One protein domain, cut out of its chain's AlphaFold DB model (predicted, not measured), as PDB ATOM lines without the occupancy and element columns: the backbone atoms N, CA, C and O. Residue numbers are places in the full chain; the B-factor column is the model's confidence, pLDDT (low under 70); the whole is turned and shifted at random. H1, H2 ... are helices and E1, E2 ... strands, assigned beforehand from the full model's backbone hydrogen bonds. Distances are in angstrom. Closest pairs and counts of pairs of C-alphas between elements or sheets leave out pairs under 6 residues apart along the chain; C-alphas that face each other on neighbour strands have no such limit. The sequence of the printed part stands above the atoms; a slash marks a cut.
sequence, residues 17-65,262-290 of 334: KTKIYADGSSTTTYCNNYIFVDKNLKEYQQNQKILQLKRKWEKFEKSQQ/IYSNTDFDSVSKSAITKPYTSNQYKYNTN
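Overview. This is residues 17 to 65 and 262 to 290 of the 334 residues of an uncharacterized protein of Ruminococcus sp. AF16-50 (UniProt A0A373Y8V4). A small sheet of four strands makes the body, and one long helix, H1, sticks out from it as a straight arm that makes the longest axis. A long link, residues 265 to 283, leads from E3 at one edge of the sheet to E4 at the other, where residues 276 and 277 add a short pairing. The printed part has 78 residues, with E1, E2, H1, E3 and E4 in that order along the chain; the sheet runs E3, E1, E2, E4, all antiparallel, and the class is mixed, helices and strands. The whole is extended, with a radius of gyration of the C-alphas of 18.4 A and spans of 57 by 34 by 18 A.

Arrangement. Start at E1, residues 17 to 20, and go on to E2, residues 26 to 31: the two are antiparallel at 177 degrees and form a hairpin, with N 19 and O 27 at 2.8 A and N 29 and O 17 at 2.8 A, within hydrogen-bond range. Next look at H1, residues 42 to 65, which is not on the sheet, with 0 pairs of C-alphas within 10 A. In H1 every O i to N i+4 pair is within hydrogen-bond range. Past the cut, E3, residues 262 to 264, is an edge strand and the antiparallel neighbour of E1 at 150 degrees, with N 262 and O 18 at 2.8 A. At the other edge you find E4, residues 284 to 290, antiparallel to E2 at 167 degrees, with N 28 and O 288 at 2.7 A. Residues 276 to 277 pair antiparallel with residues 284 to 285 of E4. H1 is apart from E1 and from E4.

Along the chain. Find C-alpha 17 at (178.716, 217.411, 163.663); from there E1 runs 10.0 A to Ile 20. E2 runs 16.6 A from Ser 26 to Cys 31. Find C-alpha 42 at (194.877, 222.682, 155.933); from there H1 runs 34.6 A to Gln 65. E3 runs 6.6 A from Ile 262 to Ser 264. E4 begins at Gln 284 and runs 20.2 A to C-alpha 290 at (174.797, 210.234, 174.511).

Size, cuts and confidence. Look for the two C-alphas farthest apart, those of Gln 64 and Ser 272, at 57.2 A. Residues 40 to 47 and 49 to 65 stand free; the body without them spans 35 by 35 by 20 A. Residues 66 to 261 are not printed, and C-alphas 65 and 262 are 45.3 A apart across this cut. The link from E1 to E2 is tight, that from E2 to H1 is short, and that from E3 to E4, 19 residues, is long. The mean pLDDT of the printed part is 87.4, and residues 65 and 279 are under 70.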
ATOM      1  N   LYS A  17     177.568 217.151 162.795       96.06
ATOM      2  CA  LYS A  17     178.716 217.411 163.663       96.06
ATOM      3  C   LYS A  17     178.564 216.616 164.954       96.06
ATOM      4  O   LYS A  17     177.653 216.900 165.730       96.06
ATOM      5  N   THR A  18     179.511 215.731 165.226       95.06
ATOM      6  CA  THR A  18     179.597 214.955 166.467       95.06
ATOM      7  C   THR A  18     180.799 215.417 167.276       95.06
ATOM      8  O   THR A  18     181.903 215.521 166.751       95.06
ATOM      9  N   LYS A  19     180.586 215.733 168.551       93.75
ATOM     10  CA  LYS A  19     181.641 215.952 169.543       93.75
ATOM     11  C   LYS A  19     181.807 214.675 170.354       93.75
ATOM     12  O   LYS A  19     180.792 214.140 170.789       93.75
ATOM     13  N   ILE A  20     183.041 214.240 170.570       91.56
ATOM     14  CA  ILE A  20     183.397 213.076 171.389       91.56
ATOM     15  C   ILE A  20     184.272 213.558 172.548       91.56
ATOM     16  O   ILE A  20     185.248 214.287 172.337       91.56
ATOM     17  N   TYR A  21     183.883 213.182 173.761       88.81
ATOM     18  CA  TYR A  21     184.555 213.519 175.012       88.81
ATOM     19  C   TYR A  21     185.468 212.370 175.466       88.81
ATOM     20  O   TYR A  21     185.441 211.277 174.904       88.81
ATOM     21  N   ALA A  22     186.331 212.640 176.448       82.12
ATOM     22  CA  ALA A  22     187.396 211.718 176.854       82.12
ATOM     23  C   ALA A  22     186.878 210.384 177.424       82.12
ATOM     24  O   ALA A  22     187.552 209.369 177.304       82.12
ATOM     25  N   ASP A  23     185.674 210.387 177.993       80.25
ATOM     26  CA  ASP A  23     184.982 209.218 178.543       80.25
ATOM     27  C   ASP A  23     184.208 208.409 177.481       80.25
ATOM     28  O   ASP A  23     183.497 207.470 177.822       80.25
ATOM     29  N   GLY A  24     184.303 208.784 176.200       84.88
ATOM     30  CA  GLY A  24     183.543 208.177 175.105       84.88
ATOM     31  C   GLY A  24     182.141 208.760 174.907       84.88
ATOM     32  O   GLY A  24     181.515 208.492 173.879       84.88
ATOM     33  N   SER A  25     181.666 209.616 175.820       86.88
ATOM     34  CA  SER A  25     180.400 210.328 175.653       86.88
ATOM     35  C   SER A  25     180.428 211.202 174.395       86.88
ATOM     36  O   SER A  25     181.474 211.692 173.957       86.88
ATOM     37  N   SER A  26     179.261 211.469 173.815       89.75
ATOM     38  CA  SER A  26     179.143 212.284 172.613       89.75
ATOM     39  C   SER A  26     177.910 213.183 172.572       89.75
ATOM     40  O   SER A  26     176.850 212.906 173.128       89.75
ATOM     41  N   THR A  27     178.042 214.295 171.848       90.00
ATOM     42  CA  THR A  27     176.903 215.129 171.452       90.00
ATOM     43  C   THR A  27     176.928 215.340 169.948       90.00
ATOM     44  O   THR A  27     177.925 215.776 169.374       90.00
ATOM     45  N   THR A  28     175.817 215.039 169.288       93.06
ATOM     46  CA  THR A  28     175.660 215.137 167.840       93.06
ATOM     47  C   THR A  28     174.603 216.168 167.488       93.06
ATOM     48  O   THR A  28     173.495 216.173 168.021       93.06
ATOM     49  N   THR A  29     174.959 217.066 166.575       93.88
ATOM     50  CA  THR A  29     174.050 218.032 165.962       93.88
ATOM     51  C   THR A  29     173.881 217.687 164.491       93.88
ATOM     52  O   THR A  29     174.858 217.693 163.738       93.88
ATOM     53  N   TYR A  30     172.641 217.453 164.084       94.69
ATOM     54  CA  TYR A  30     172.243 217.274 162.691       94.69
ATOM     55  C   TYR A  30     171.578 218.554 162.197       94.69
ATOM     56  O   TYR A  30     170.827 219.186 162.943       94.69
ATOM     57  N   CYS A  31     171.820 218.923 160.946       93.94
ATOM     58  CA  CYS A  31     171.128 220.007 160.267       93.94
ATOM     59  C   CYS A  31     170.547 219.498 158.947       93.94
ATOM     60  O   CYS A  31     171.168 218.681 158.273       93.94
ATOM     61  N   ASN A  32     169.371 219.990 158.563       93.81
ATOM     62  CA  ASN A  32     168.799 219.701 157.245       93.81
ATOM     63  C   ASN A  32     169.648 220.282 156.097       93.81
ATOM     64  O   ASN A  32     169.576 219.796 154.974       93.81
ATOM     65  N   ASN A  33     170.483 221.286 156.384       92.69
ATOM     66  CA  ASN A  33     171.398 221.906 155.431       92.69
ATOM     67  C   ASN A  33     172.868 221.581 155.750       92.69
ATOM     68  O   ASN A  33     173.264 221.402 156.904       92.69
ATOM     69  N   TYR A  34     173.709 221.576 154.717       91.94
ATOM     70  CA  TYR A  34     175.155 221.378 154.837       91.94
ATOM     71  C   TYR A  34     175.818 222.680 155.288       91.94
ATOM     72  O   TYR A  34     176.054 223.576 154.482       91.94
ATOM     73  N   ILE A  35     176.090 222.809 156.586       90.19
ATOM     74  CA  ILE A  35     176.576 224.061 157.194       90.19
ATOM     75  C   ILE A  35     177.837 223.887 158.043       90.19
ATOM     76  O   ILE A  35     178.444 224.874 158.467       90.19
ATOM     77  N   PHE A  36     178.218 222.650 158.348       91.75
ATOM     78  CA  PHE A  36     179.378 222.375 159.177       91.75
ATOM     79  C   PHE A  36     180.625 222.258 158.320       91.75
ATOM     80  O   PHE A  36     180.632 221.591 157.291       91.75
ATOM     81  N   VAL A  37     181.688 222.908 158.773       89.62
ATOM     82  CA  VAL A  37     182.989 222.904 158.115       89.62
ATOM     83  C   VAL A  37     184.040 222.415 159.094       89.62
ATOM     84  O   VAL A  37     184.076 222.871 160.245       89.62
ATOM     85  N   ASP A  38     184.903 221.518 158.630       87.81
ATOM     86  CA  ASP A  38     186.069 221.121 159.397       87.81
ATOM     87  C   ASP A  38     187.135 222.217 159.326       87.81
ATOM     88  O   ASP A  38     187.730 222.503 158.288       87.81
ATOM     89  N   LYS A  39     187.363 222.858 160.473       85.19
ATOM     90  CA  LYS A  39     188.305 223.970 160.605       85.19
ATOM     91  C   LYS A  39     189.758 223.515 160.727       85.19
ATOM     92  O   LYS A  39     190.653 224.363 160.707       85.19
ATOM     93  N   ASN A  40     189.989 222.216 160.891       85.06
ATOM     94  CA  ASN A  40     191.319 221.636 160.992       85.06
ATOM     95  C   ASN A  40     191.910 221.275 159.624       85.06
ATOM     96  O   ASN A  40     193.115 221.048 159.540       85.06
ATOM     97  N   LEU A  41     191.102 221.298 158.555       86.50
ATOM     98  CA  LEU A  41     191.587 221.141 157.184       86.50
ATOM     99  C   LEU A  41     192.631 222.214 156.856       86.50
ATOM    100  O   LEU A  41     192.431 223.407 157.124       86.50
ATOM    101  N   LYS A  42     193.752 221.793 156.261       87.06
ATOM    102  CA  LYS A  42     194.877 222.682 155.933       87.06
ATOM    103  C   LYS A  42     194.433 223.790 154.982       87.06
ATOM    104  O   LYS A  42     194.769 224.954 155.194       87.06
ATOM    105  N   GLU A  43     193.614 223.432 154.003       86.31
ATOM    106  CA  GLU A  43     193.037 224.298 152.978       86.31
ATOM    107  C   GLU A  43     192.164 225.378 153.626       86.31
ATOM    108  O   GLU A  43     192.321 226.572 153.352       86.31
ATOM    109  N   TYR A  44     191.306 224.986 154.578       87.19
ATOM    110  CA  TYR A  44     190.498 225.930 155.348       87.19
ATOM    111  C   TYR A  44     191.384 226.905 156.131       87.19
ATOM    112  O   TYR A  44     191.190 228.121 156.054       87.19
ATOM    113  N   GLN A  45     192.378 226.401 156.869       87.88
ATOM    114  CA  GLN A  45     193.264 227.238 157.682       87.88
ATOM    115  C   GLN A  45     194.091 228.211 156.836       87.88
ATOM    116  O   GLN A  45     194.245 229.379 157.208       87.88
ATOM    117  N   GLN A  46     194.612 227.755 155.698       87.19
ATOM    118  CA  GLN A  46     195.347 228.590 154.754       87.19
ATOM    119  C   GLN A  46     194.452 229.694 154.188       87.19
ATOM    120  O   GLN A  46     194.837 230.865 154.217       87.19
ATOM    121  N   ASN A  47     193.232 229.355 153.770       87.12
ATOM    122  CA  ASN A  47     192.273 230.339 153.285       87.12
ATOM    123  C   ASN A  47     191.915 231.381 154.358       87.12
ATOM    124  O   ASN A  47     191.908 232.578 154.081       87.12
ATOM    125  N   GLN A  48     191.720 230.971 155.619       86.38
ATOM    126  CA  GLN A  48     191.483 231.921 156.715       86.38
ATOM    127  C   GLN A  48     192.665 232.879 156.933       86.38
ATOM    128  O   GLN A  48     192.446 234.070 157.170       86.38
ATOM    129  N   LYS A  49     193.912 232.399 156.815       87.56
ATOM    130  CA  LYS A  49     195.109 233.258 156.882       87.56
ATOM    131  C   LYS A  49     195.136 234.264 155.730       87.56
ATOM    132  O   LYS A  49     195.374 235.446 155.971       87.56
ATOM    133  N   ILE A  50     194.834 233.823 154.507       86.75
ATOM    134  CA  ILE A  50     194.759 234.691 153.321       86.75
ATOM    135  C   ILE A  50     193.680 235.762 153.510       86.75
ATOM    136  O   ILE A  50     193.959 236.946 153.345       86.75
ATOM    137  N   LEU A  51     192.469 235.379 153.923       86.56
ATOM    138  CA  LEU A  51     191.377 236.317 154.195       86.56
ATOM    139  C   LEU A  51     191.740 237.316 155.303       86.56
ATOM    140  O   LEU A  51     191.394 238.495 155.217       86.56
ATOM    141  N   GLN A  52     192.451 236.875 156.342       87.44
ATOM    142  CA  GLN A  52     192.928 237.766 157.398       87.44
ATOM    143  C   GLN A  52     193.957 238.775 156.873       87.44
ATOM    144  O   GLN A  52     193.898 239.943 157.259       87.44
ATOM    145  N   LEU A  53     194.880 238.344 156.011       87.12
ATOM    146  CA  LEU A  53     195.844 239.228 155.360       87.12
ATOM    147  C   LEU A  53     195.131 240.225 154.448       87.12
ATOM    148  O   LEU A  53     195.312 241.418 154.651       87.12
ATOM    149  N   LYS A  54     194.231 239.777 153.562       86.50
ATOM    150  CA  LYS A  54     193.418 240.663 152.709       86.50
ATOM    151  C   LYS A  54     192.723 241.758 153.521       86.50
ATOM    152  O   LYS A  54     192.861 242.929 153.212       86.50
ATOM    153  N   ARG A  55     192.094 241.410 154.650       85.75
ATOM    154  CA  ARG A  55     191.461 242.393 155.552       85.75
ATOM    155  C   ARG A  55     192.443 243.375 156.192       85.75
ATOM    156  O   ARG A  55     192.060 244.500 156.497       85.75
ATOM    157  N   LYS A  56     193.669 242.940 156.504       88.06
ATOM    158  CA  LYS A  56     194.712 243.843 157.019       88.06
ATOM    159  C   LYS A  56     195.161 244.814 155.930       88.06
ATOM    160  O   LYS A  56     195.305 245.991 156.227       88.06
ATOM    161  N   TRP A  57     195.320 244.319 154.707       85.06
ATOM    162  CA  TRP A  57     195.681 245.117 153.540       85.06
ATOM    163  C   TRP A  57     194.587 246.128 153.187       85.06
ATOM    164  O   TRP A  57     194.872 247.311 153.163       85.06
ATOM    165  N   GLU A  58     193.321 245.713 153.095       87.31
ATOM    166  CA  GLU A  58     192.183 246.624 152.866       87.31
ATOM    167  C   GLU A  58     192.086 247.734 153.927       87.31
ATOM    168  O   GLU A  58     191.668 248.855 153.646       87.31
ATOM    169  N   LYS A  59     192.432 247.426 155.186       86.81
ATOM    170  CA  LYS A  59     192.489 248.435 156.254       86.81
ATOM    171  C   LYS A  59     193.661 249.390 156.078       86.81
ATOM    172  O   LYS A  59     193.484 250.573 156.334       86.81
ATOM    173  N   PHE A  60     194.818 248.869 155.682       84.50
ATOM    174  CA  PHE A  60     196.004 249.669 155.402       84.50
ATOM    175  C   PHE A  60     195.761 250.615 154.217       84.50
ATOM    176  O   PHE A  60     195.974 251.815 154.348       84.50
ATOM    177  N   GLU A  61     195.207 250.114 153.110       85.00
ATOM    178  CA  GLU A  61     194.836 250.921 151.939       85.00
ATOM    179  C   GLU A  61     193.849 252.032 152.305       85.00
ATOM    180  O   GLU A  61     194.043 253.180 151.919       85.00
ATOM    181  N   LYS A  62     192.833 251.724 153.122       82.25
ATOM    182  CA  LYS A  62     191.903 252.744 153.625       82.25
ATOM    183  C   LYS A  62     192.581 253.788 154.503       82.25
ATOM    184  O   LYS A  62     192.248 254.954 154.374       82.25
ATOM    185  N   SER A  63     193.518 253.396 155.369       77.19
ATOM    186  CA  SER A  63     194.254 254.374 156.183       77.19
ATOM    187  C   SER A  63     195.166 255.272 155.347       77.19
ATOM    188  O   SER A  63     195.315 256.434 155.690       77.19
ATOM    189  N   GLN A  64     195.727 254.767 154.244       72.00
ATOM    190  CA  GLN A  64     196.529 255.578 153.321       72.00
ATOM    191  C   GLN A  64     195.648 256.527 152.493       72.00
ATOM    192  O   GLN A  64     195.970 257.700 152.364       72.00
ATOM    193  N   GLN A  65     194.478 256.073 152.031       64.12
ATOM    194  CA  GLN A  65     193.500 256.950 151.372       64.12
ATOM    195  C   GLN A  65     192.914 258.014 152.314       64.12
ATOM    196  O   GLN A  65     192.608 259.114 151.863       64.12
ATOM    197  N   ILE A 262     184.017 215.134 164.924       93.94
ATOM    198  CA  ILE A 262     183.808 214.402 163.678       93.94
ATOM    199  C   ILE A 262     182.733 215.124 162.864       93.94
ATOM    200  O   ILE A 262     181.684 215.507 163.390       93.94
ATOM    201  N   TYR A 263     182.998 215.316 161.573       94.44
ATOM    202  CA  TYR A 263     182.042 215.867 160.617       94.44
ATOM    203  C   TYR A 263     181.639 214.788 159.615       94.44
ATOM    204  O   TYR A 263     182.497 214.154 159.003       94.44
ATOM    205  N   SER A 264     180.338 214.597 159.422       94.94
ATOM    206  CA  SER A 264     179.789 213.547 158.557       94.94
ATOM    207  C   SER A 264     178.511 214.008 157.852       94.94
ATOM    208  O   SER A 264     178.008 215.110 158.090       94.94
ATOM    209  N   ASN A 265     178.005 213.172 156.946       96.12
ATOM    210  CA  ASN A 265     176.711 213.374 156.307       96.12
ATOM    211  C   ASN A 265     175.736 212.317 156.814       96.12
ATOM    212  O   ASN A 265     176.052 211.132 156.774       96.12
ATOM    213  N   THR A 266     174.567 212.762 157.252       95.44
ATOM    214  CA  THR A 266     173.473 211.902 157.712       95.44
ATOM    215  C   THR A 266     172.218 212.295 156.956       95.44
ATOM    216  O   THR A 266     171.982 213.488 156.757       95.44
ATOM    217  N   ASP A 267     171.400 211.332 156.546       95.69
ATOM    218  CA  ASP A 267     170.058 211.647 156.065       95.69
ATOM    219  C   ASP A 267     169.241 212.250 157.220       95.69
ATOM    220  O   ASP A 267     168.943 211.575 158.206       95.69
ATOM    221  N   PHE A 268     168.921 213.543 157.123       93.62
ATOM    222  CA  PHE A 268     168.279 214.284 158.204       93.62
ATOM    223  C   PHE A 268     166.911 213.703 158.561       93.62
ATOM    224  O   PHE A 268     166.560 213.685 159.743       93.62
ATOM    225  N   ASP A 269     166.155 213.214 157.578       93.56
ATOM    226  CA  ASP A 269     164.790 212.728 157.782       93.56
ATOM    227  C   ASP A 269     164.773 211.350 158.451       93.56
ATOM    228  O   ASP A 269     163.901 211.093 159.282       93.56
ATOM    229  N   SER A 270     165.808 210.535 158.220       93.44
ATOM    230  CA  SER A 270     165.997 209.241 158.893       93.44
ATOM    231  C   SER A 270     166.234 209.344 160.410       93.44
ATOM    232  O   SER A 270     166.007 208.384 161.145       93.44
ATOM    233  N   VAL A 271     166.670 210.506 160.917       92.00
ATOM    234  CA  VAL A 271     166.951 210.697 162.348       92.00
ATOM    235  C   VAL A 271     165.643 210.852 163.133       92.00
ATOM    236  O   VAL A 271     164.973 211.885 163.045       92.00
ATOM    237  N   SER A 272     165.326 209.875 163.981       89.88
ATOM    238  CA  SER A 272     164.137 209.815 164.849       89.88
ATOM    239  C   SER A 272     164.216 210.741 166.082       89.88
ATOM    240  O   SER A 272     164.035 210.331 167.227       89.88
ATOM    241  N   LYS A 273     164.499 212.033 165.868       87.88
ATOM    242  CA  LYS A 273     164.512 213.081 166.907       87.88
ATOM    243  C   LYS A 273     163.691 214.291 166.463       87.88
ATOM    244  O   LYS A 273     163.652 214.620 165.277       87.88
ATOM    245  N   SER A 274     163.093 214.995 167.420       85.44
ATOM    246  CA  SER A 274     162.330 216.218 167.154       85.44
ATOM    247  C   SER A 274     163.220 217.318 166.573       85.44
ATOM    248  O   SER A 274     164.286 217.629 167.111       85.44
ATOM    249  N   ALA A 275     162.772 217.918 165.471       88.12
ATOM    250  CA  ALA A 275     163.470 219.020 164.827       88.12
ATOM    251  C   ALA A 275     163.150 220.356 165.515       88.12
ATOM    252  O   ALA A 275     161.999 220.661 165.823       88.12
ATOM    253  N   ILE A 276     164.177 221.178 165.717       85.56
ATOM    254  CA  ILE A 276     164.073 222.539 166.244       85.56
ATOM    255  C   ILE A 276     164.492 223.516 165.147       85.56
ATOM    256  O   ILE A 276     165.643 223.508 164.699       85.56
ATOM    257  N   THR A 277     163.581 224.399 164.749       83.69
ATOM    258  CA  THR A 277     163.852 225.451 163.759       83.69
ATOM    259  C   THR A 277     164.482 226.666 164.429       83.69
ATOM    260  O   THR A 277     164.020 227.126 165.476       83.69
ATOM    261  N   LYS A 278     165.548 227.218 163.839       74.62
ATOM    262  CA  LYS A 278     166.121 228.482 164.319       74.62
ATOM    263  C   LYS A 278     165.374 229.677 163.718       74.62
ATOM    264  O   LYS A 278     165.189 229.698 162.500       74.62
ATOM    265  N   PRO A 279     165.003 230.690 164.530       69.56
ATOM    266  CA  PRO A 279     164.383 231.907 164.020       69.56
ATOM    267  C   PRO A 279     165.207 232.529 162.892       69.56
ATOM    268  O   PRO A 279     166.438 232.546 162.964       69.56
ATOM    269  N   TYR A 280     164.521 233.062 161.879       73.94
ATOM    270  CA  TYR A 280     165.127 233.778 160.747       73.94
ATOM    271  C   TYR A 280     166.025 232.923 159.832       73.94
ATOM    272  O   TYR A 280     166.821 233.468 159.071       73.94
ATOM    273  N   THR A 281     165.908 231.591 159.885       77.88
ATOM    274  CA  THR A 281     166.617 230.669 158.982       77.88
ATOM    275  C   THR A 281     165.708 229.517 158.552       77.88
ATOM    276  O   THR A 281     164.829 229.122 159.312       77.88
ATOM    277  N   SER A 282     165.961 228.926 157.381       84.31
ATOM    278  CA  SER A 282     165.357 227.648 156.960       84.31
ATOM    279  C   SER A 282     166.032 226.422 157.601       84.31
ATOM    280  O   SER A 282     165.675 225.281 157.300       84.31
ATOM    281  N   ASN A 283     167.014 226.644 158.481       88.19
ATOM    282  CA  ASN A 283     167.765 225.575 159.120       88.19
ATOM    283  C   ASN A 283     166.952 224.959 160.260       88.19
ATOM    284  O   ASN A 283     166.585 225.626 161.236       88.19
ATOM    285  N   GLN A 284     166.762 223.652 160.154       90.56
ATOM    286  CA  GLN A 284     166.238 222.789 161.194       90.56
ATOM    287  C   GLN A 284     167.379 221.978 161.797       90.56
ATOM    288  O   GLN A 284     168.328 221.608 161.102       90.56
ATOM    289  N   TYR A 285     167.286 221.721 163.098       89.00
ATOM    290  CA  TYR A 285     168.309 221.007 163.847       89.00
ATOM    291  C   TYR A 285     167.702 219.868 164.647       89.00
ATOM    292  O   TYR A 285     166.712 220.072 165.346       89.00
ATOM    293  N   LYS A 286     168.342 218.704 164.607       90.00
ATOM    294  CA  LYS A 286     168.086 217.595 165.530       90.00
ATOM    295  C   LYS A 286     169.320 217.425 166.411       90.00
ATOM    296  O   LYS A 286     170.443 217.654 165.957       90.00
ATOM    297  N   TYR A 287     169.116 217.044 167.666       87.06
ATOM    298  CA  TYR A 287     170.196 216.847 168.629       87.06
ATOM    299  C   TYR A 287     170.120 215.429 169.180       87.06
ATOM    300  O   TYR A 287     169.038 214.951 169.515       87.06
ATOM    301  N   ASN A 288     171.270 214.770 169.266       86.44
ATOM    302  CA  ASN A 288     171.418 213.523 169.998       86.44
ATOM    303  C   ASN A 288     172.543 213.685 171.014       86.44
ATOM    304  O   ASN A 288     173.625 214.148 170.662       86.44
ATOM    305  N   THR A 289     172.287 213.318 172.258       83.06
ATOM    306  CA  THR A 289     173.214 213.508 173.370       83.06
ATOM    307  C   THR A 289     173.329 212.161 174.055       83.06
ATOM    308  O   THR A 289     172.365 211.714 174.665       83.06
ATOM    309  N   ASN A 290     174.473 211.505 173.880       82.88
ATOM    310  CA  ASN A 290     174.797 210.234 174.511       82.88
ATOM    311  C   ASN A 290     175.890 210.506 175.543       82.88
ATOM    312  O   ASN A 290     177.066 210.607 175.210       82.88
TER     313      ASN A 290